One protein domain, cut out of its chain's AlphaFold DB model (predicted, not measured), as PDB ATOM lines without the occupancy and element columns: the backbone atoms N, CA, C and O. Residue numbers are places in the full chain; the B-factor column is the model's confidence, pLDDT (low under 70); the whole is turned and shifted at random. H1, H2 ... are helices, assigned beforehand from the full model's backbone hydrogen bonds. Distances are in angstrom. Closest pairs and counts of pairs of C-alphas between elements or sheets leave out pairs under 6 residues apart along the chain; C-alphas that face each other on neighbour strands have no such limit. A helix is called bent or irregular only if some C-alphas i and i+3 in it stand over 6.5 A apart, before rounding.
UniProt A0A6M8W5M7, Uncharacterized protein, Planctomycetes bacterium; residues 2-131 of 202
ATOM      1  N   THR A   2      21.834  46.629  73.329       64.69
ATOM      2  CA  THR A   2      21.922  46.899  71.883       64.69
ATOM      3  C   THR A   2      22.372  45.706  71.033       64.69
ATOM      4  O   THR A   2      21.740  45.413  70.027       64.69
ATOM      5  N   ALA A   3      23.394  44.962  71.468       68.88
ATOM      6  CA  ALA A   3      23.928  43.822  70.712       68.88
ATOM      7  C   ALA A   3      22.901  42.695  70.479       68.88
ATOM      8  O   ALA A   3      22.850  42.136  69.390       68.88
ATOM      9  N   GLY A   4      22.047  42.406  71.470       74.62
ATOM     10  CA  GLY A   4      20.971  41.417  71.323       74.62
ATOM     11  C   GLY A   4      19.947  41.836  70.268       74.62
ATOM     12  O   GLY A   4      19.648  41.066  69.369       74.62
ATOM     13  N   ARG A   5      19.516  43.104  70.292       81.75
ATOM     14  CA  ARG A   5      18.548  43.643  69.320       81.75
ATOM     15  C   ARG A   5      19.093  43.671  67.891       81.75
ATOM     16  O   ARG A   5      18.351  43.408  66.956       81.75
ATOM     17  N   VAL A   6      20.382  43.979  67.722       81.88
ATOM     18  CA  VAL A   6      21.047  43.914  66.410       81.88
ATOM     19  C   VAL A   6      21.112  42.468  65.911       81.88
ATOM     20  O   VAL A   6      20.800  42.211  64.750       81.88
ATOM     21  N   SER A   7      21.452  41.516  66.786       78.75
ATOM     22  CA  SER A   7      21.436  40.088  66.445       78.75
ATOM     23  C   SER A   7      20.041  39.608  66.035       78.75
ATOM     24  O   SER A   7      19.924  38.832  65.088       78.75
ATOM     25  N   ASP A   8      18.994  40.080  66.716       84.06
ATOM     26  CA  ASP A   8      17.608  39.731  66.401       84.06
ATOM     27  C   ASP A   8      17.205  40.240  65.010       84.06
ATOM     28  O   ASP A   8      16.654  39.470  64.227       84.06
ATOM     29  N   VAL A   9      17.549  41.489  64.662       87.12
ATOM     30  CA  VAL A   9      17.292  42.055  63.322       87.12
ATOM     31  C   VAL A   9      17.980  41.241  62.230       87.12
ATOM     32  O   VAL A   9      17.346  40.884  61.239       87.12
ATOM     33  N   ILE A  10      19.259  40.901  62.419       82.56
ATOM     34  CA  ILE A  10      20.014  40.099  61.444       82.56
ATOM     35  C   ILE A  10      19.359  38.722  61.265       82.56
ATOM     36  O   ILE A  10      19.165  38.271  60.135       82.56
ATOM     37  N   ALA A  11      18.987  38.062  62.366       79.94
ATOM     38  CA  ALA A  11      18.359  36.745  62.329       79.94
ATOM     39  C   ALA A  11      16.959  36.777  61.694       79.94
ATOM     40  O   ALA A  11      16.609  35.886  60.918       79.94
ATOM     41  N   GLU A  12      16.150  37.791  62.004       85.19
ATOM     42  CA  GLU A  12      14.810  37.956  61.441       85.19
ATOM     43  C   GLU A  12      14.869  38.226  59.938       85.19
ATOM     44  O   GLU A  12      14.166  37.576  59.161       85.19
ATOM     45  N   ARG A  13      15.761  39.128  59.515       86.75
ATOM     46  CA  ARG A  13      15.960  39.457  58.104       86.75
ATOM     47  C   ARG A  13      16.451  38.249  57.304       86.75
ATOM     48  O   ARG A  13      15.924  37.987  56.224       86.75
ATOM     49  N   ALA A  14      17.379  37.464  57.858       78.00
ATOM     50  CA  ALA A  14      17.840  36.220  57.242       78.00
ATOM     51  C   ALA A  14      16.702  35.197  57.075       78.00
ATOM     52  O   ALA A  14      16.510  34.670  55.980       78.00
ATOM     53  N   ARG A  15      15.893  34.975  58.122       78.19
ATOM     54  CA  ARG A  15      14.730  34.070  58.056       78.19
ATOM     55  C   ARG A  15      13.704  34.515  57.021       78.19
ATOM     56  O   ARG A  15      13.154  33.670  56.321       78.19
ATOM     57  N   LEU A  16      13.445  35.821  56.927       83.31
ATOM     58  CA  LEU A  16      12.543  36.371  55.919       83.31
ATOM     59  C   LEU A  16      13.082  36.105  54.509       83.31
ATOM     60  O   LEU A  16      12.336  35.624  53.663       83.31
ATOM     61  N   ALA A  17      14.365  36.375  54.261       80.38
ATOM     62  CA  ALA A  17      14.978  36.122  52.961       80.38
ATOM     63  C   ALA A  17      14.883  34.636  52.566       80.38
ATOM     64  O   ALA A  17      14.428  34.326  51.468       80.38
ATOM     65  N   GLU A  18      15.218  33.721  53.481       74.50
ATOM     66  CA  GLU A  18      15.077  32.273  53.271       74.50
ATOM     67  C   GLU A  18      13.631  31.867  52.954       74.50
ATOM     68  O   GLU A  18      13.387  31.103  52.019       74.50
ATOM     69  N   GLN A  19      12.660  32.398  53.705       77.62
ATOM     70  CA  GLN A  19      11.245  32.100  53.497       77.62
ATOM     71  C   GLN A  19      10.755  32.584  52.129       77.62
ATOM     72  O   GLN A  19      10.116  31.822  51.408       77.62
ATOM     73  N   LEU A  20      11.087  33.818  51.737       83.25
ATOM     74  CA  LEU A  20      10.683  34.366  50.438       83.25
ATOM     75  C   LEU A  20      11.238  33.539  49.275       83.25
ATOM     76  O   LEU A  20      10.578  33.397  48.244       83.25
ATOM     77  N   ILE A  21      12.432  32.973  49.436       76.94
ATOM     78  CA  ILE A  21      13.057  32.123  48.422       76.94
ATOM     79  C   ILE A  21      12.377  30.758  48.364       76.94
ATOM     80  O   ILE A  21      12.064  30.292  47.268       76.94
ATOM     81  N   ALA A  22      12.075  30.154  49.515       70.75
ATOM     82  CA  ALA A  22      11.307  28.912  49.589       70.75
ATOM     83  C   ALA A  22       9.921  29.050  48.935       70.75
ATOM     84  O   ALA A  22       9.548  28.242  48.079       70.75
ATOM     85  N   ASP A  23       9.198  30.124  49.257       78.50
ATOM     86  CA  ASP A  23       7.859  30.396  48.725       78.50
ATOM     87  C   ASP A  23       7.869  30.618  47.200       78.50
ATOM     88  O   ASP A  23       6.881  30.349  46.512       78.50
ATOM     89  N   ASN A  24       9.005  31.062  46.647       79.38
ATOM     90  CA  ASN A  24       9.176  31.377  45.229       79.38
ATOM     91  C   ASN A  24      10.188  30.459  44.523       79.38
ATOM     92  O   ASN A  24      10.744  30.836  43.496       79.38
ATOM     93  N   PHE A  25      10.415  29.241  45.021       70.69
ATOM     94  CA  PHE A  25      11.487  28.360  44.540       70.69
ATOM     95  C   PHE A  25      11.550  28.171  43.016       70.69
ATOM     96  O   PHE A  25      12.613  28.309  42.415       70.69
ATOM     97  N   GLU A  26      10.412  27.891  42.376       71.62
ATOM     98  CA  GLU A  26      10.345  27.680  40.921       71.62
ATOM     99  C   GLU A  26      10.901  28.872  40.142       71.62
ATOM    100  O   GLU A  26      11.536  28.691  39.105       71.62
ATOM    101  N   LEU A  27      10.697  30.085  40.658       77.81
ATOM    102  CA  LEU A  27      11.255  31.295  40.078       77.81
ATOM    103  C   LEU A  27      12.785  31.288  40.181       77.81
ATOM    104  O   LEU A  27      13.454  31.615  39.211       77.81
ATOM    105  N   PHE A  28      13.353  30.880  41.313       72.12
ATOM    106  CA  PHE A  28      14.804  30.889  41.506       72.12
ATOM    107  C   PHE A  28      15.532  29.766  40.747       72.12
ATOM    108  O   PHE A  28      16.609  30.027  40.223       72.12
ATOM    109  N   ILE A  29      14.946  28.572  40.563       70.44
ATOM    110  CA  ILE A  29      15.540  27.534  39.681       70.44
ATOM    111  C   ILE A  29      15.539  27.982  38.218       70.44
ATOM    112  O   ILE A  29      16.479  27.732  37.469       70.44
ATOM    113  N   GLN A  30      14.466  28.654  37.788       69.94
ATOM    114  CA  GLN A  30      14.343  29.124  36.409       69.94
ATOM    115  C   GLN A  30      15.343  30.239  36.071       69.94
ATOM    116  O   GLN A  30      15.475  30.568  34.890       69.94
ATOM    117  N   ALA A  31      16.052  30.797  37.060       69.00
ATOM    118  CA  ALA A  31      17.018  31.873  36.867       69.00
ATOM    119  C   ALA A  31      18.069  31.520  35.809       69.00
ATOM    120  O   ALA A  31      18.206  32.252  34.831       69.00
ATOM    121  N   GLU A  32      18.722  30.361  35.936       61.31
ATOM    122  CA  GLU A  32      19.783  29.936  35.013       61.31
ATOM    123  C   GLU A  32      19.240  29.716  33.590       61.31
ATOM    124  O   GLU A  32      19.833  30.142  32.597       61.31
ATOM    125  N   THR A  33      18.040  29.140  33.480       71.25
ATOM    126  CA  THR A  33      17.382  28.900  32.185       71.25
ATOM    127  C   THR A  33      16.989  30.210  31.491       71.25
ATOM    128  O   THR A  33      17.187  30.365  30.284       71.25
ATOM    129  N   VAL A  34      16.443  31.178  32.234       71.44
ATOM    130  CA  VAL A  34      16.066  32.497  31.700       71.44
ATOM    131  C   VAL A  34      17.301  33.330  31.364       71.44
ATOM    132  O   VAL A  34      17.315  34.069  30.374       71.44
ATOM    133  N   GLU A  35      18.367  33.204  32.149       68.50
ATOM    134  CA  GLU A  35      19.634  33.869  31.872       68.50
ATOM    135  C   GLU A  35      20.271  33.340  30.578       68.50
ATOM    136  O   GLU A  35      20.701  34.142  29.734       68.50
ATOM    137  N   ALA A  36      20.203  32.025  30.352       68.88
ATOM    138  CA  ALA A  36      20.663  31.364  29.133       68.88
ATOM    139  C   ALA A  36      19.776  31.629  27.897       68.88
ATOM    140  O   ALA A  36      20.272  31.569  26.772       68.88
ATOM    141  N   SER A  37      18.488  31.969  28.063       74.38
ATOM    142  CA  SER A  37      17.545  32.107  26.933       74.38
ATOM    143  C   SER A  37      17.856  33.273  25.983       74.38
ATOM    144  O   SER A  37      17.351  33.316  24.860       74.38
ATOM    145  N   GLY A  38      18.666  34.247  26.420       66.88
ATOM    146  CA  GLY A  38      19.097  35.398  25.616       66.88
ATOM    147  C   GLY A  38      17.990  36.401  25.249       66.88
ATOM    148  O   GLY A  38      18.274  37.449  24.668       66.88
ATOM    149  N   LYS A  39      16.729  36.137  25.607       77.06
ATOM    150  CA  LYS A  39      15.581  36.977  25.237       77.06
ATOM    151  C   LYS A  39      15.355  38.086  26.264       77.06
ATOM    152  O   LYS A  39      14.868  37.851  27.367       77.06
ATOM    153  N   ALA A  40      15.642  39.326  25.872       74.25
ATOM    154  CA  ALA A  40      15.570  40.494  26.756       74.25
ATOM    155  C   ALA A  40      14.190  40.707  27.418       74.25
ATOM    156  O   ALA A  40      14.125  41.074  28.589       74.25
ATOM    157  N   LEU A  41      13.092  40.448  26.699       74.00
ATOM    158  CA  LEU A  41      11.734  40.573  27.246       74.00
ATOM    159  C   LEU A  41      11.439  39.526  28.329       74.00
ATOM    160  O   LEU A  41      10.851  39.861  29.355       74.00
ATOM    161  N   GLU A  42      11.860  38.276  28.123       68.00
ATOM    162  CA  GLU A  42      11.693  37.205  29.114       68.00
ATOM    163  C   GLU A  42      12.524  37.494  30.370       68.00
ATOM    164  O   GLU A  42      12.002  37.395  31.479       68.00
ATOM    165  N   LYS A  43      13.765  37.974  30.197       68.81
ATOM    166  CA  LYS A  43      14.612  38.440  31.305       68.81
ATOM    167  C   LYS A  43      13.953  39.579  32.086       68.81
ATOM    168  O   LYS A  43      13.899  39.528  33.310       68.81
ATOM    169  N   GLY A  44      13.402  40.582  31.401       68.19
ATOM    170  CA  GLY A  44      12.716  41.703  32.054       68.19
ATOM    171  C   GLY A  44      11.514  41.262  32.898       68.19
ATOM    172  O   GLY A  44      11.374  41.681  34.048       68.19
ATOM    173  N   TRP A  45      10.678  40.367  32.362       73.69
ATOM    174  CA  TRP A  45       9.545  39.795  33.099       73.69
ATOM    175  C   TRP A  45       9.974  38.941  34.288       73.69
ATOM    176  O   TRP A  45       9.340  38.992  35.343       73.69
ATOM    177  N   PHE A  46      11.049  38.174  34.131       75.38
ATOM    178  CA  PHE A  46      11.636  37.390  35.206       75.38
ATOM    179  C   PHE A  46      12.122  38.279  36.353       75.38
ATOM    180  O   PHE A  46      11.693  38.091  37.491       75.38
ATOM    181  N   PHE A  47      12.905  39.320  36.051       72.25
ATOM    182  CA  PHE A  47      13.350  40.290  37.055       72.25
ATOM    183  C   PHE A  47      12.176  40.963  37.771       72.25
ATOM    184  O   PHE A  47      12.212  41.111  38.989       72.25
ATOM    185  N   ALA A  48      11.104  41.318  37.057       75.81
ATOM    186  CA  ALA A  48       9.911  41.884  37.684       75.81
ATOM    187  C   ALA A  48       9.250  40.914  38.682       75.81
ATOM    188  O   ALA A  48       8.785  41.338  39.741       75.81
ATOM    189  N   ARG A  49       9.227  39.608  38.377       80.88
ATOM    190  CA  ARG A  49       8.722  38.576  39.297       80.88
ATOM    191  C   ARG A  49       9.634  38.403  40.507       80.88
ATOM    192  O   ARG A  49       9.117  38.321  41.613       80.88
ATOM    193  N   VAL A  50      10.954  38.408  40.309       78.94
ATOM    194  CA  VAL A  50      11.937  38.302  41.401       78.94
ATOM    195  C   VAL A  50      11.824  39.503  42.336       78.94
ATOM    196  O   VAL A  50      11.707  39.334  43.544       78.94
ATOM    197  N   LEU A  51      11.740  40.716  41.785       78.19
ATOM    198  CA  LEU A  51      11.518  41.931  42.572       78.19
ATOM    199  C   LEU A  51      10.198  41.889  43.343       78.19
ATOM    200  O   LEU A  51      10.157  42.306  44.494       78.19
ATOM    201  N   LYS A  52       9.124  41.374  42.733       83.88
ATOM    202  CA  LYS A  52       7.835  41.210  43.414       83.88
ATOM    203  C   LYS A  52       7.918  40.186  44.550       83.88
ATOM    204  O   LYS A  52       7.380  40.444  45.619       83.88
ATOM    205  N   ALA A  53       8.583  39.055  44.323       85.12
ATOM    206  CA  ALA A  53       8.785  38.010  45.325       85.12
ATOM    207  C   ALA A  53       9.592  38.521  46.526       85.12
ATOM    208  O   ALA A  53       9.265  38.227  47.669       85.12
ATOM    209  N   LEU A  54      10.611  39.338  46.263       83.44
ATOM    210  CA  LEU A  54      11.510  39.883  47.278       83.44
ATOM    211  C   LEU A  54      11.055  41.235  47.830       83.44
ATOM    212  O   LEU A  54      11.732  41.804  48.686       83.44
ATOM    213  N   TYR A  55       9.914  41.752  47.368       85.75
ATOM    214  CA  TYR A  55       9.400  43.055  47.776       85.75
ATOM    215  C   TYR A  55       9.315  43.219  49.300       85.75
ATOM    216  O   TYR A  55       9.770  44.257  49.770       85.75
ATOM    217  N   PRO A  56       8.869  42.220  50.094       88.62
ATOM    218  CA  PRO A  56       8.841  42.358  51.551       88.62
ATOM    219  C   PRO A  56      10.223  42.590  52.181       88.62
ATOM    220  O   PRO A  56      10.329  43.284  53.186       88.62
ATOM    221  N   LEU A  57      11.295  42.045  51.596       84.62
ATOM    222  CA  LEU A  57      12.669  42.301  52.043       84.62
ATOM    223  C   LEU A  57      13.165  43.678  51.573       84.62
ATOM    224  O   LEU A  57      13.841  44.381  52.317       84.62
ATOM    225  N   ILE A  58      12.807  44.075  50.348       82.75
ATOM    226  CA  ILE A  58      13.163  45.380  49.767       82.75
ATOM    227  C   ILE A  58      12.487  46.525  50.533       82.75
ATOM    228  O   ILE A  58      13.114  47.554  50.778       82.75
ATOM    229  N   GLU A  59      11.223  46.352  50.917       87.38
ATOM    230  CA  GLU A  59      10.426  47.343  51.646       87.38
ATOM    231  C   GLU A  59      11.024  47.673  53.019       87.38
ATOM    232  O   GLU A  59      10.955  48.823  53.450       87.38
ATOM    233  N   ARG A  60      11.687  46.705  53.668       86.38
ATOM    234  CA  ARG A  60      12.409  46.923  54.934       86.38
ATOM    235  C   ARG A  60      13.613  47.861  54.801       86.38
ATOM    236  O   ARG A  60      14.093  48.367  55.808       86.38
ATOM    237  N   GLY A  61      14.099  48.105  53.584       84.19
ATOM    238  CA  GLY A  61      15.285  48.920  53.340       84.19
ATOM    239  C   GLY A  61      16.586  48.138  53.512       84.19
ATOM    240  O   GLY A  61      16.615  46.904  53.416       84.19
ATOM    241  N   SER A  62      17.690  48.864  53.689       83.56
ATOM    242  CA  SER A  62      19.004  48.246  53.872       83.56
ATOM    243  C   SER A  62      19.194  47.753  55.308       83.56
ATOM    244  O   SER A  62      18.589  48.274  56.242       83.56
ATOM    245  N   LEU A  63      20.084  46.776  55.505       84.06
ATOM    246  CA  LEU A  63      20.454  46.324  56.851       84.06
ATOM    247  C   LEU A  63      21.009  47.479  57.710       84.06
ATOM    248  O   LEU A  63      20.795  47.510  58.918       84.06
ATOM    249  N   GLU A  64      21.688  48.445  57.087       86.81
ATOM    250  CA  GLU A  64      22.197  49.652  57.749       86.81
ATOM    251  C   GLU A  64      21.054  50.488  58.336       86.81
ATOM    252  O   GLU A  64      21.126  50.884  59.500       86.81
ATOM    253  N   ASP A  65      19.978  50.681  57.565       87.81
ATOM    254  CA  ASP A  65      18.789  51.431  57.988       87.81
ATOM    255  C   ASP A  65      18.047  50.736  59.142       87.81
ATOM    256  O   ASP A  65      17.442  51.406  59.976       87.81
ATOM    257  N   GLU A  66      18.107  49.402  59.221       87.25
ATOM    258  CA  GLU A  66      17.514  48.640  60.327       87.25
ATOM    259  C   GLU A  66      18.399  48.641  61.590       87.25
ATOM    260  O   GLU A  66      17.882  48.626  62.711       87.25
ATOM    261  N   ILE A  67      19.728  48.688  61.438       87.94
ATOM    262  CA  ILE A  67      20.682  48.701  62.561       87.94
ATOM    263  C   ILE A  67      20.814  50.100  63.170       87.94
ATOM    264  O   ILE A  67      20.826  50.235  64.398       87.94
ATOM    265  N   ARG A  68      20.905  51.148  62.343       87.25
ATOM    266  CA  ARG A  68      21.199  52.522  62.782       87.25
ATOM    267  C   ARG A  68      20.275  53.042  63.896       87.25
ATOM    268  O   ARG A  68      20.803  53.608  64.857       87.25
ATOM    269  N   PRO A  69      18.942  52.839  63.854       89.31
ATOM    270  CA  PRO A  69      18.026  53.305  64.898       89.31
ATOM    271  C   PRO A  69      18.189  52.574  66.236       89.31
ATOM    272  O   PRO A  69      17.651  53.014  67.253       89.31
ATOM    273  N   LEU A  70      18.887  51.434  66.251       87.62
ATOM    274  CA  LEU A  70      19.143  50.661  67.464       87.62
ATOM    275  C   LEU A  70      20.381  51.161  68.216       87.62
ATOM    276  O   LEU A  70      20.514  50.876  69.408       87.62
ATOM    277  N   LEU A  71      21.279  51.885  67.546       83.88
ATOM    278  CA  LEU A  71      22.535  52.358  68.121       83.88
ATOM    279  C   LEU A  71      22.339  53.668  68.913       83.88
ATOM    280  O   LEU A  71      21.598  54.544  68.467       83.88
ATOM    281  N   PRO A  72      23.005  53.841  70.075       86.44
ATOM    282  CA  PRO A  72      23.068  55.134  70.767       86.44
ATOM    283  C   PRO A  72      23.674  56.219  69.867       86.44
ATOM    284  O   PRO A  72      24.547  55.896  69.074       86.44
ATOM    285  N   GLU A  73      23.296  57.494  70.035       76.94
ATOM    286  CA  GLU A  73      23.754  58.610  69.174       76.94
ATOM    287  C   GLU A  73      25.272  58.622  68.945       76.94
ATOM    288  O   GLU A  73      25.714  58.584  67.803       76.94
ATOM    289  N   MET A  74      26.065  58.548  70.020       64.62
ATOM    290  CA  MET A  74      27.531  58.574  69.941       64.62
ATOM    291  C   MET A  74      28.116  57.402  69.131       64.62
ATOM    292  O   MET A  74      29.079  57.575  68.398       64.62
ATOM    293  N   THR A  75      27.523  56.210  69.232       78.38
ATOM    294  CA  THR A  75      27.931  55.029  68.448       78.38
ATOM    295  C   THR A  75      27.332  55.051  67.041       78.38
ATOM    296  O   THR A  75      27.870  54.445  66.121       78.38
ATOM    297  N   GLY A  76      26.208  55.740  66.870       79.12
ATOM    298  CA  GLY A  76      25.542  55.939  65.595       79.12
ATOM    299  C   GLY A  76      26.351  56.823  64.654       79.12
ATOM    300  O   GLY A  76      26.480  56.477  63.489       79.12
ATOM    301  N   ASP A  77      26.948  57.900  65.161       85.56
ATOM    302  CA  ASP A  77      27.789  58.788  64.349       85.56
ATOM    303  C   ASP A  77      29.079  58.085  63.894       85.56
ATOM    304  O   ASP A  77      29.499  58.219  62.746       85.56
ATOM    305  N   GLU A  78      29.685  57.278  64.774       86.88
ATOM    306  CA  GLU A  78      30.821  56.419  64.418       86.88
ATOM    307  C   GLU A  78      30.428  55.364  63.375       86.88
ATOM    308  O   GLU A  78      31.169  55.121  62.424       86.88
ATOM    309  N   PHE A  79      29.249  54.756  63.525       86.25
ATOM    310  CA  PHE A  79      28.710  53.800  62.562       86.25
ATOM    311  C   PHE A  79      28.472  54.440  61.190       86.25
ATOM    312  O   PHE A  79      28.891  53.877  60.179       86.25
ATOM    313  N   ASP A  80      27.873  55.632  61.150       89.12
ATOM    314  CA  ASP A  80      27.635  56.381  59.913       89.12
ATOM    315  C   ASP A  80      28.965  56.739  59.228       89.12
ATOM    316  O   ASP A  80      29.113  56.544  58.021       89.12
ATOM    317  N   ALA A  81      29.965  57.181  60.000       90.19
ATOM    318  CA  ALA A  81      31.293  57.500  59.480       90.19
ATOM    319  C   ALA A  81      32.007  56.270  58.889       90.19
ATOM    320  O   ALA A  81      32.558  56.347  57.788       90.19
ATOM    321  N   LEU A  82      31.962  55.128  59.586       89.25
ATOM    322  CA  LEU A  82      32.545  53.870  59.110       89.25
ATOM    323  C   LEU A  82      31.860  53.372  57.833       89.25
ATOM    324  O   LEU A  82      32.533  52.924  56.903       89.25
ATOM    325  N   LEU A  83      30.528  53.461  57.769       89.81
ATOM    326  CA  LEU A  83      29.778  53.099  56.568       89.81
ATOM    327  C   LEU A  83      30.109  54.022  55.399       89.81
ATOM    328  O   LEU A  83      30.306  53.542  54.282       89.81
ATOM    329  N   ASP A  84      30.198  55.329  55.630       92.38
ATOM    330  CA  ASP A  84      30.560  56.281  54.584       92.38
ATOM    331  C   ASP A  84      31.966  56.020  54.036       92.38
ATOM    332  O   ASP A  84      32.150  56.020  52.815       92.38
ATOM    333  N   GLU A  85      32.941  55.733  54.903       92.25
ATOM    334  CA  GLU A  85      34.297  55.357  54.489       92.25
ATOM    335  C   GLU A  85      34.293  54.061  53.666       92.25
ATOM    336  O   GLU A  85      34.839  54.023  52.556       92.25
ATOM    337  N   TYR A  86      33.609  53.023  54.156       91.50
ATOM    338  CA  TYR A  86      33.455  51.753  53.449       91.50
ATOM    339  C   TYR A  86      32.849  51.955  52.054       91.50
ATOM    340  O   TYR A  86      33.401  51.502  51.045       91.50
ATOM    341  N   TRP A  87      31.740  52.687  51.967       93.06
ATOM    342  CA  TRP A  87      31.049  52.907  50.703       93.06
ATOM    343  C   TRP A  87      31.853  53.760  49.732       93.06
ATOM    344  O   TRP A  87      31.835  53.485  48.529       93.06
ATOM    345  N   GLN A  88      32.583  54.760  50.225       93.81
ATOM    346  CA  GLN A  88      33.512  55.529  49.401       93.81
ATOM    347  C   GLN A  88      34.626  54.644  48.844       93.81
ATOM    348  O   GLN A  88      34.891  54.724  47.643       93.81
ATOM    349  N   ALA A  89      35.217  53.764  49.657       93.00
ATOM    350  CA  ALA A  89      36.255  52.836  49.211       93.00
ATOM    351  C   ALA A  89      35.736  51.866  48.133       93.00
ATOM    352  O   ALA A  89      36.349  51.728  47.070       93.00
ATOM    353  N   VAL A  90      34.562  51.260  48.348       92.00
ATOM    354  CA  VAL A  90      33.908  50.384  47.355       92.00
ATOM    355  C   VAL A  90      33.591  51.148  46.065       92.00
ATOM    356  O   VAL A  90      33.838  50.659  44.958       92.00
ATOM    357  N   GLY A  91      33.057  52.366  46.186       93.56
ATOM    358  CA  GLY A  91      32.761  53.228  45.046       93.56
ATOM    359  C   GLY A  91      34.017  53.618  44.265       93.56
ATOM    360  O   GLY A  91      33.988  53.616  43.034       93.56
ATOM    361  N   GLN A  92      35.116  53.914  44.960       95.75
ATOM    362  CA  GLN A  92      36.389  54.281  44.347       95.75
ATOM    363  C   GLN A  92      36.989  53.105  43.573       95.75
ATOM    364  O   GLN A  92      37.328  53.273  42.404       95.75
ATOM    365  N   ALA A  93      36.983  51.896  44.145       92.44
ATOM    366  CA  ALA A  93      37.433  50.691  43.447       92.44
ATOM    367  C   ALA A  93      36.672  50.458  42.125       92.44
ATOM    368  O   ALA A  93      37.263  50.090  41.108       92.44
ATOM    369  N   ARG A  94      35.358  50.732  42.100       93.31
ATOM    370  CA  ARG A  94      34.549  50.663  40.868       93.31
ATOM    371  C   ARG A  94      34.910  51.751  39.857       93.31
ATOM    372  O   ARG A  94      34.926  51.480  38.658       93.31
ATOM    373  N   VAL A  95      35.180  52.972  40.319       94.94
ATOM    374  CA  VAL A  95      35.647  54.068  39.454       94.94
ATOM    375  C   VAL A  95      36.989  53.710  38.822       94.94
ATOM    376  O   VAL A  95      37.147  53.875  37.614       94.94
ATOM    377  N   ASP A  96      37.920  53.167  39.601       94.00
ATOM    378  CA  ASP A  96      39.242  52.765  39.120       94.00
ATOM    379  C   ASP A  96      39.137  51.637  38.084       94.00
ATOM    380  O   ASP A  96      39.755  51.710  37.019       94.00
ATOM    381  N   ALA A  97      38.268  50.649  38.327       92.75
ATOM    382  CA  ALA A  97      37.984  49.577  37.374       92.75
ATOM    383  C   ALA A  97      37.345  50.084  36.065       92.75
ATOM    384  O   ALA A  97      37.677  49.585  34.989       92.75
ATOM    385  N   ALA A  98      36.445  51.071  36.135       92.25
ATOM    386  CA  ALA A  98      35.849  51.695  34.951       92.25
ATOM    387  C   ALA A  98      36.893  52.495  34.155       92.25
ATOM    388  O   ALA A  98      37.004  52.331  32.938       92.25
ATOM    389  N   ASN A  99      37.722  53.283  34.845       93.31
ATOM    390  CA  ASN A  99      38.801  54.053  34.223       93.31
ATOM    391  C   ASN A  99      39.813  53.140  33.514       93.31
ATOM    392  O   ASN A  99      40.244  53.456  32.406       93.31
ATOM    393  N   ALA A 100      40.146  51.984  34.103       93.50
ATOM    394  CA  ALA A 100      41.019  50.985  33.481       93.50
ATOM    395  C   ALA A 100      40.452  50.420  32.161       93.50
ATOM    396  O   ALA A 100      41.212  50.002  31.291       93.50
ATOM    397  N   LYS A 101      39.124  50.449  31.989       93.62
ATOM    398  CA  LYS A 101      38.420  50.065  30.752       93.62
ATOM    399  C   LYS A 101      38.183  51.242  29.795       93.62
ATOM    400  O   LYS A 101      37.553  51.064  28.758       93.62
ATOM    401  N   GLY A 102      38.672  52.441  30.124       93.00
ATOM    402  CA  GLY A 102      38.443  53.664  29.348       93.00
ATOM    403  C   GLY A 102      37.051  54.279  29.535       93.00
ATOM    404  O   GLY A 102      36.676  55.194  28.802       93.00
ATOM    405  N   GLU A 103      36.278  53.805  30.511       93.12
ATOM    406  CA  GLU A 103      34.945  54.311  30.828       93.12
ATOM    407  C   GLU A 103      35.005  55.362  31.939       93.12
ATOM    408  O   GLU A 103      35.835  55.296  32.843       93.12
ATOM    409  N   ARG A 104      34.082  56.332  31.917       90.81
ATOM    410  CA  ARG A 104      34.000  57.366  32.956       90.81
ATOM    411  C   ARG A 104      32.830  57.107  33.896       90.81
ATOM    412  O   ARG A 104      31.676  57.368  33.553       90.81
ATOM    413  N   LEU A 105      33.137  56.696  35.123       92.44
ATOM    414  CA  LEU A 105      32.156  56.513  36.190       92.44
ATOM    415  C   LEU A 105      32.314  57.601  37.262       92.44
ATOM    416  O   LEU A 105      33.416  57.928  37.691       92.44
ATOM    417  N   ARG A 106      31.203  58.204  37.696       94.94
ATOM    418  CA  ARG A 106      31.214  59.173  38.808       94.94
ATOM    419  C   ARG A 106      31.133  58.425  40.135       94.94
ATOM    420  O   ARG A 106      30.255  57.579  40.275       94.94
ATOM    421  N   LEU A 107      31.915  58.832  41.137       91.88
ATOM    422  CA  LEU A 107      31.922  58.208  42.470       91.88
ATOM    423  C   LEU A 107      30.516  58.088  43.081       91.88
ATOM    424  O   LEU A 107      30.080  57.002  43.438       91.88
ATOM    425  N   ARG A 108      29.726  59.172  43.085       90.88
ATOM    426  CA  ARG A 108      28.329  59.148  43.578       90.88
ATOM    427  C   ARG A 108      27.412  58.168  42.836       90.88
ATOM    428  O   ARG A 108      26.379  57.771  43.370       90.88
ATOM    429  N   LYS A 109      27.712  57.858  41.572       91.50
ATOM    430  CA  LYS A 109      26.977  56.848  40.801       91.50
ATOM    431  C   LYS A 109      27.460  55.452  41.203       91.50
ATOM    432  O   LYS A 109      26.619  54.631  41.542       91.50
ATOM    433  N   ALA A 110      28.776  55.251  41.285       90.94
ATOM    434  CA  ALA A 110      29.396  53.999  41.714       90.94
ATOM    435  C   ALA A 110      28.932  53.543  43.107       90.94
ATOM    436  O   ALA A 110      28.542  52.393  43.269       90.94
ATOM    437  N   VAL A 111      28.897  54.454  44.088       90.12
ATOM    438  CA  VAL A 111      28.414  54.168  45.452       90.12
ATOM    439  C   VAL A 111      26.948  53.731  45.442       90.12
ATOM    440  O   VAL A 111      26.576  52.755  46.083       90.12
ATOM    441  N   ARG A 112      26.100  54.433  44.683       87.25
ATOM    442  CA  ARG A 112      24.668  54.114  44.585       87.25
ATOM    443  C   ARG A 112      24.428  52.754  43.937       87.25
ATOM    444  O   ARG A 112      23.526  52.038  44.355       87.25
ATOM    445  N   GLU A 113      25.194  52.429  42.902       86.75
ATOM    446  CA  GLU A 113      25.140  51.119  42.249       86.75
ATOM    447  C   GLU A 113      25.618  50.026  43.207       86.75
ATOM    448  O   GLU A 113      24.920  49.038  43.373       86.75
ATOM    449  N   ALA A 114      26.712  50.250  43.937       85.75
ATOM    450  CA  ALA A 114      27.213  49.291  44.919       85.75
ATOM    451  C   ALA A 114      26.202  48.995  46.041       85.75
ATOM    452  O   ALA A 114      25.975  47.831  46.365       85.75
ATOM    453  N   ARG A 115      25.535  50.029  46.575       83.69
ATOM    454  CA  ARG A 115      24.468  49.866  47.578       83.69
ATOM    455  C   ARG A 115      23.277  49.064  47.045       83.69
ATOM    456  O   ARG A 115      22.717  48.250  47.768       83.69
ATOM    457  N   ARG A 116      22.890  49.267  45.779       78.38
ATOM    458  CA  ARG A 116      21.819  48.474  45.143       78.38
ATOM    459  C   ARG A 116      22.228  47.018  44.956       78.38
ATOM    460  O   ARG A 116      21.441  46.129  45.264       78.38
ATOM    461  N   ASP A 117      23.451  46.788  44.490       80.50
ATOM    462  CA  ASP A 117      23.963  45.442  44.243       80.50
ATOM    463  C   ASP A 117      24.092  44.634  45.543       80.50
ATOM    464  O   ASP A 117      23.945  43.416  45.515       80.50
ATOM    465  N   GLN A 118      24.304  45.287  46.694       78.69
ATOM    466  CA  GLN A 118      24.366  44.605  47.990       78.69
ATOM    467  C   GLN A 118      23.055  43.897  48.357       78.69
ATOM    468  O   GLN A 118      23.113  42.786  48.874       78.69
ATOM    469  N   ILE A 119      21.891  44.475  48.041       70.81
ATOM    470  CA  ILE A 119      20.599  43.791  48.240       70.81
ATOM    471  C   ILE A 119      20.514  42.563  47.326       70.81
ATOM    472  O   ILE A 119      20.093  41.496  47.762       70.81
ATOM    473  N   GLY A 120      20.962  42.691  46.072       69.00
ATOM    474  CA  GLY A 120      21.040  41.560  45.145       69.00
ATOM    475  C   GLY A 120      21.924  40.436  45.683       69.00
ATOM    476  O   GLY A 120      21.532  39.276  45.645       69.00
ATOM    477  N   LYS A 121      23.071  40.787  46.269       71.06
ATOM    478  CA  LYS A 121      24.005  39.828  46.859       71.06
ATOM    479  C   LYS A 121      23.496  39.199  48.156       71.06
ATOM    480  O   LYS A 121      23.757  38.032  48.415       71.06
ATOM    481  N   GLU A 122      22.759  39.948  48.973       69.06
ATOM    482  CA  GLU A 122      22.086  39.414  50.162       69.06
ATOM    483  C   GLU A 122      21.057  38.347  49.771       69.06
ATOM    484  O   GLU A 122      21.010  37.275  50.374       69.06
ATOM    485  N   VAL A 123      20.283  38.626  48.723       66.88
ATOM    486  CA  VAL A 123      19.320  37.689  48.139       66.88
ATOM    487  C   VAL A 123      20.027  36.476  47.546       66.88
ATOM    488  O   VAL A 123      19.588  35.361  47.789       66.88
ATOM    489  N   GLU A 124      21.113  36.674  46.798       64.50
ATOM    490  CA  GLU A 124      21.923  35.595  46.219       64.50
ATOM    491  C   GLU A 124      22.469  34.669  47.314       64.50
ATOM    492  O   GLU A 124      22.220  33.471  47.276       64.50
ATOM    493  N   LEU A 125      23.085  35.217  48.365       64.62
ATOM    494  CA  LEU A 125      23.588  34.441  49.506       64.62
ATOM    495  C   LEU A 125      22.467  33.772  50.314       64.62
ATOM    496  O   LEU A 125      22.658  32.704  50.897       64.62
ATOM    497  N   ALA A 126      21.298  34.405  50.423       63.34
ATOM    498  CA  ALA A 126      20.125  33.771  51.015       63.34
ATOM    499  C   ALA A 126      19.597  32.640  50.120       63.34
ATOM    500  O   ALA A 126      19.152  31.624  50.644       63.34
ATOM    501  N   ALA A 127      19.697  32.779  48.795       59.69
ATOM    502  CA  ALA A 127      19.274  31.767  47.836       59.69
ATOM    503  C   ALA A 127      20.218  30.581  47.848       59.69
ATOM    504  O   ALA A 127      19.748  29.460  47.976       59.69
ATOM    505  N   GLU A 128      21.525  30.817  47.816       61.50
ATOM    506  CA  GLU A 128      22.544  29.782  47.973       61.50
ATOM    507  C   GLU A 128      22.337  28.999  49.273       61.50
ATOM    508  O   GLU A 128      22.295  27.772  49.245       61.50
ATOM    509  N   ARG A 129      22.117  29.688  50.402       62.62
ATOM    510  CA  ARG A 129      21.841  29.031  51.692       62.62
ATOM    511  C   ARG A 129      20.521  28.270  51.703       62.62
ATOM    512  O   ARG A 129      20.478  27.157  52.215       62.62
ATOM    513  N   ALA A 130      19.456  28.843  51.142       60.66
ATOM    514  CA  ALA A 130      18.165  28.175  51.049       60.66
ATOM    515  C   ALA A 130      18.267  26.920  50.172       60.66
ATOM    516  O   ALA A 130      17.902  25.845  50.634       60.66
ATOM    517  N   LEU A 131      18.841  27.035  48.971       56.53
ATOM    518  CA  LEU A 131      19.069  25.939  48.022       56.53
ATOM    519  C   LEU A 131      19.975  24.845  48.600       56.53
ATOM    520  O   LEU A 131      19.734  23.667  48.351       56.53
TER     521      LEU A 131
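What this domain is: This is residues 2 to 131 of the 202 residues of an uncharacterized protein of Planctomycetes bacterium (UniProt A0A6M8W5M7). Three long helices, H1, H6 and H7, make an open, flat triangular frame: H7 runs from a crossing with H6 to the last part of H1, and short H5 fills the corner between the first parts of H1 and H6. Beyond the other end of H1, H2 and H3 fold back on each other as a hairpin whose tip, residues 36 to 41, sticks out, and short H4 lies over H1. The printed part has 130 residues with seven named helices, H1 to H7 in order, and no named strand; the class is all helix. It is loose, with a radius of gyration of the C-alphas of 17.4 A, and spans 51 by 43 by 21 A.

Where its parts are: H1, residues 2 to 23, begins with C-alpha 2 at (21.922, 46.899, 71.883) and is 31.7 A long. H2 is residues 25 to 36, H3 residues 40 to 53, H4 residues 55 to 59 and H5 residues 63 to 70. H2 and H5 are only just irregular: C-alphas 29 and 32 are 6.8 A apart, and C-alphas 66 and 69 are 6.6 A apart. H6, residues 73 to 100, is the longest at 40.4 A, with C-alpha 73 at (23.754, 58.610, 69.174). H7, residues 107 to 131, is 35.2 A long, with C-alpha 131 at (19.069, 25.939, 48.022).

How they stand to each other: H1 is the hub, touching H4, H5 and H7. With residues 2 to 10 alone it touches H5, opposite ways at a shallow tilt of 33 degrees, only just short of steep; the closest C-alphas, of Val 6 and Ile 67, are 6.2 A apart. It only just touches H4, with 3 pairs of C-alphas within 8 A, the closest being Ala 17 and Leu 57 at 6.7 A. Its residues 14 to 22 touch residues 123 to 130 of H7, closest at the C-alphas of Glu 18 and Ala 130, 5.6 A. H2 and H3 form a helical hairpin at a shallow tilt of 23 degrees, closest at the C-alphas of Val 34 and Lys 43, 6.1 A. H5 and H6 form another, only just touching with 3 pairs of C-alphas within 8 A, the closest being Arg 68 and Gly 76 at 6.2 A. H6 and H7 touch about perpendicular, at 81 degrees, with the C-alphas of Gly 91 and Val 111 4.5 A apart. H1 and H6 are apart. Each O i to N i+4 pair is within hydrogen-bond range in H1, H3 and H4, against 6 of 8 in H2, 2 of 4 in H5, 23 of 24 in H6 and 18 of 21 in H7.

The domain as a whole: The C-alphas farthest apart, of Ser 37 and Met 74, are 51.5 A apart. The printed part has no cut and no long link. Mean pLDDT of the printed part is 80.8; 23 residues are under 70, among them residues 122 to 131.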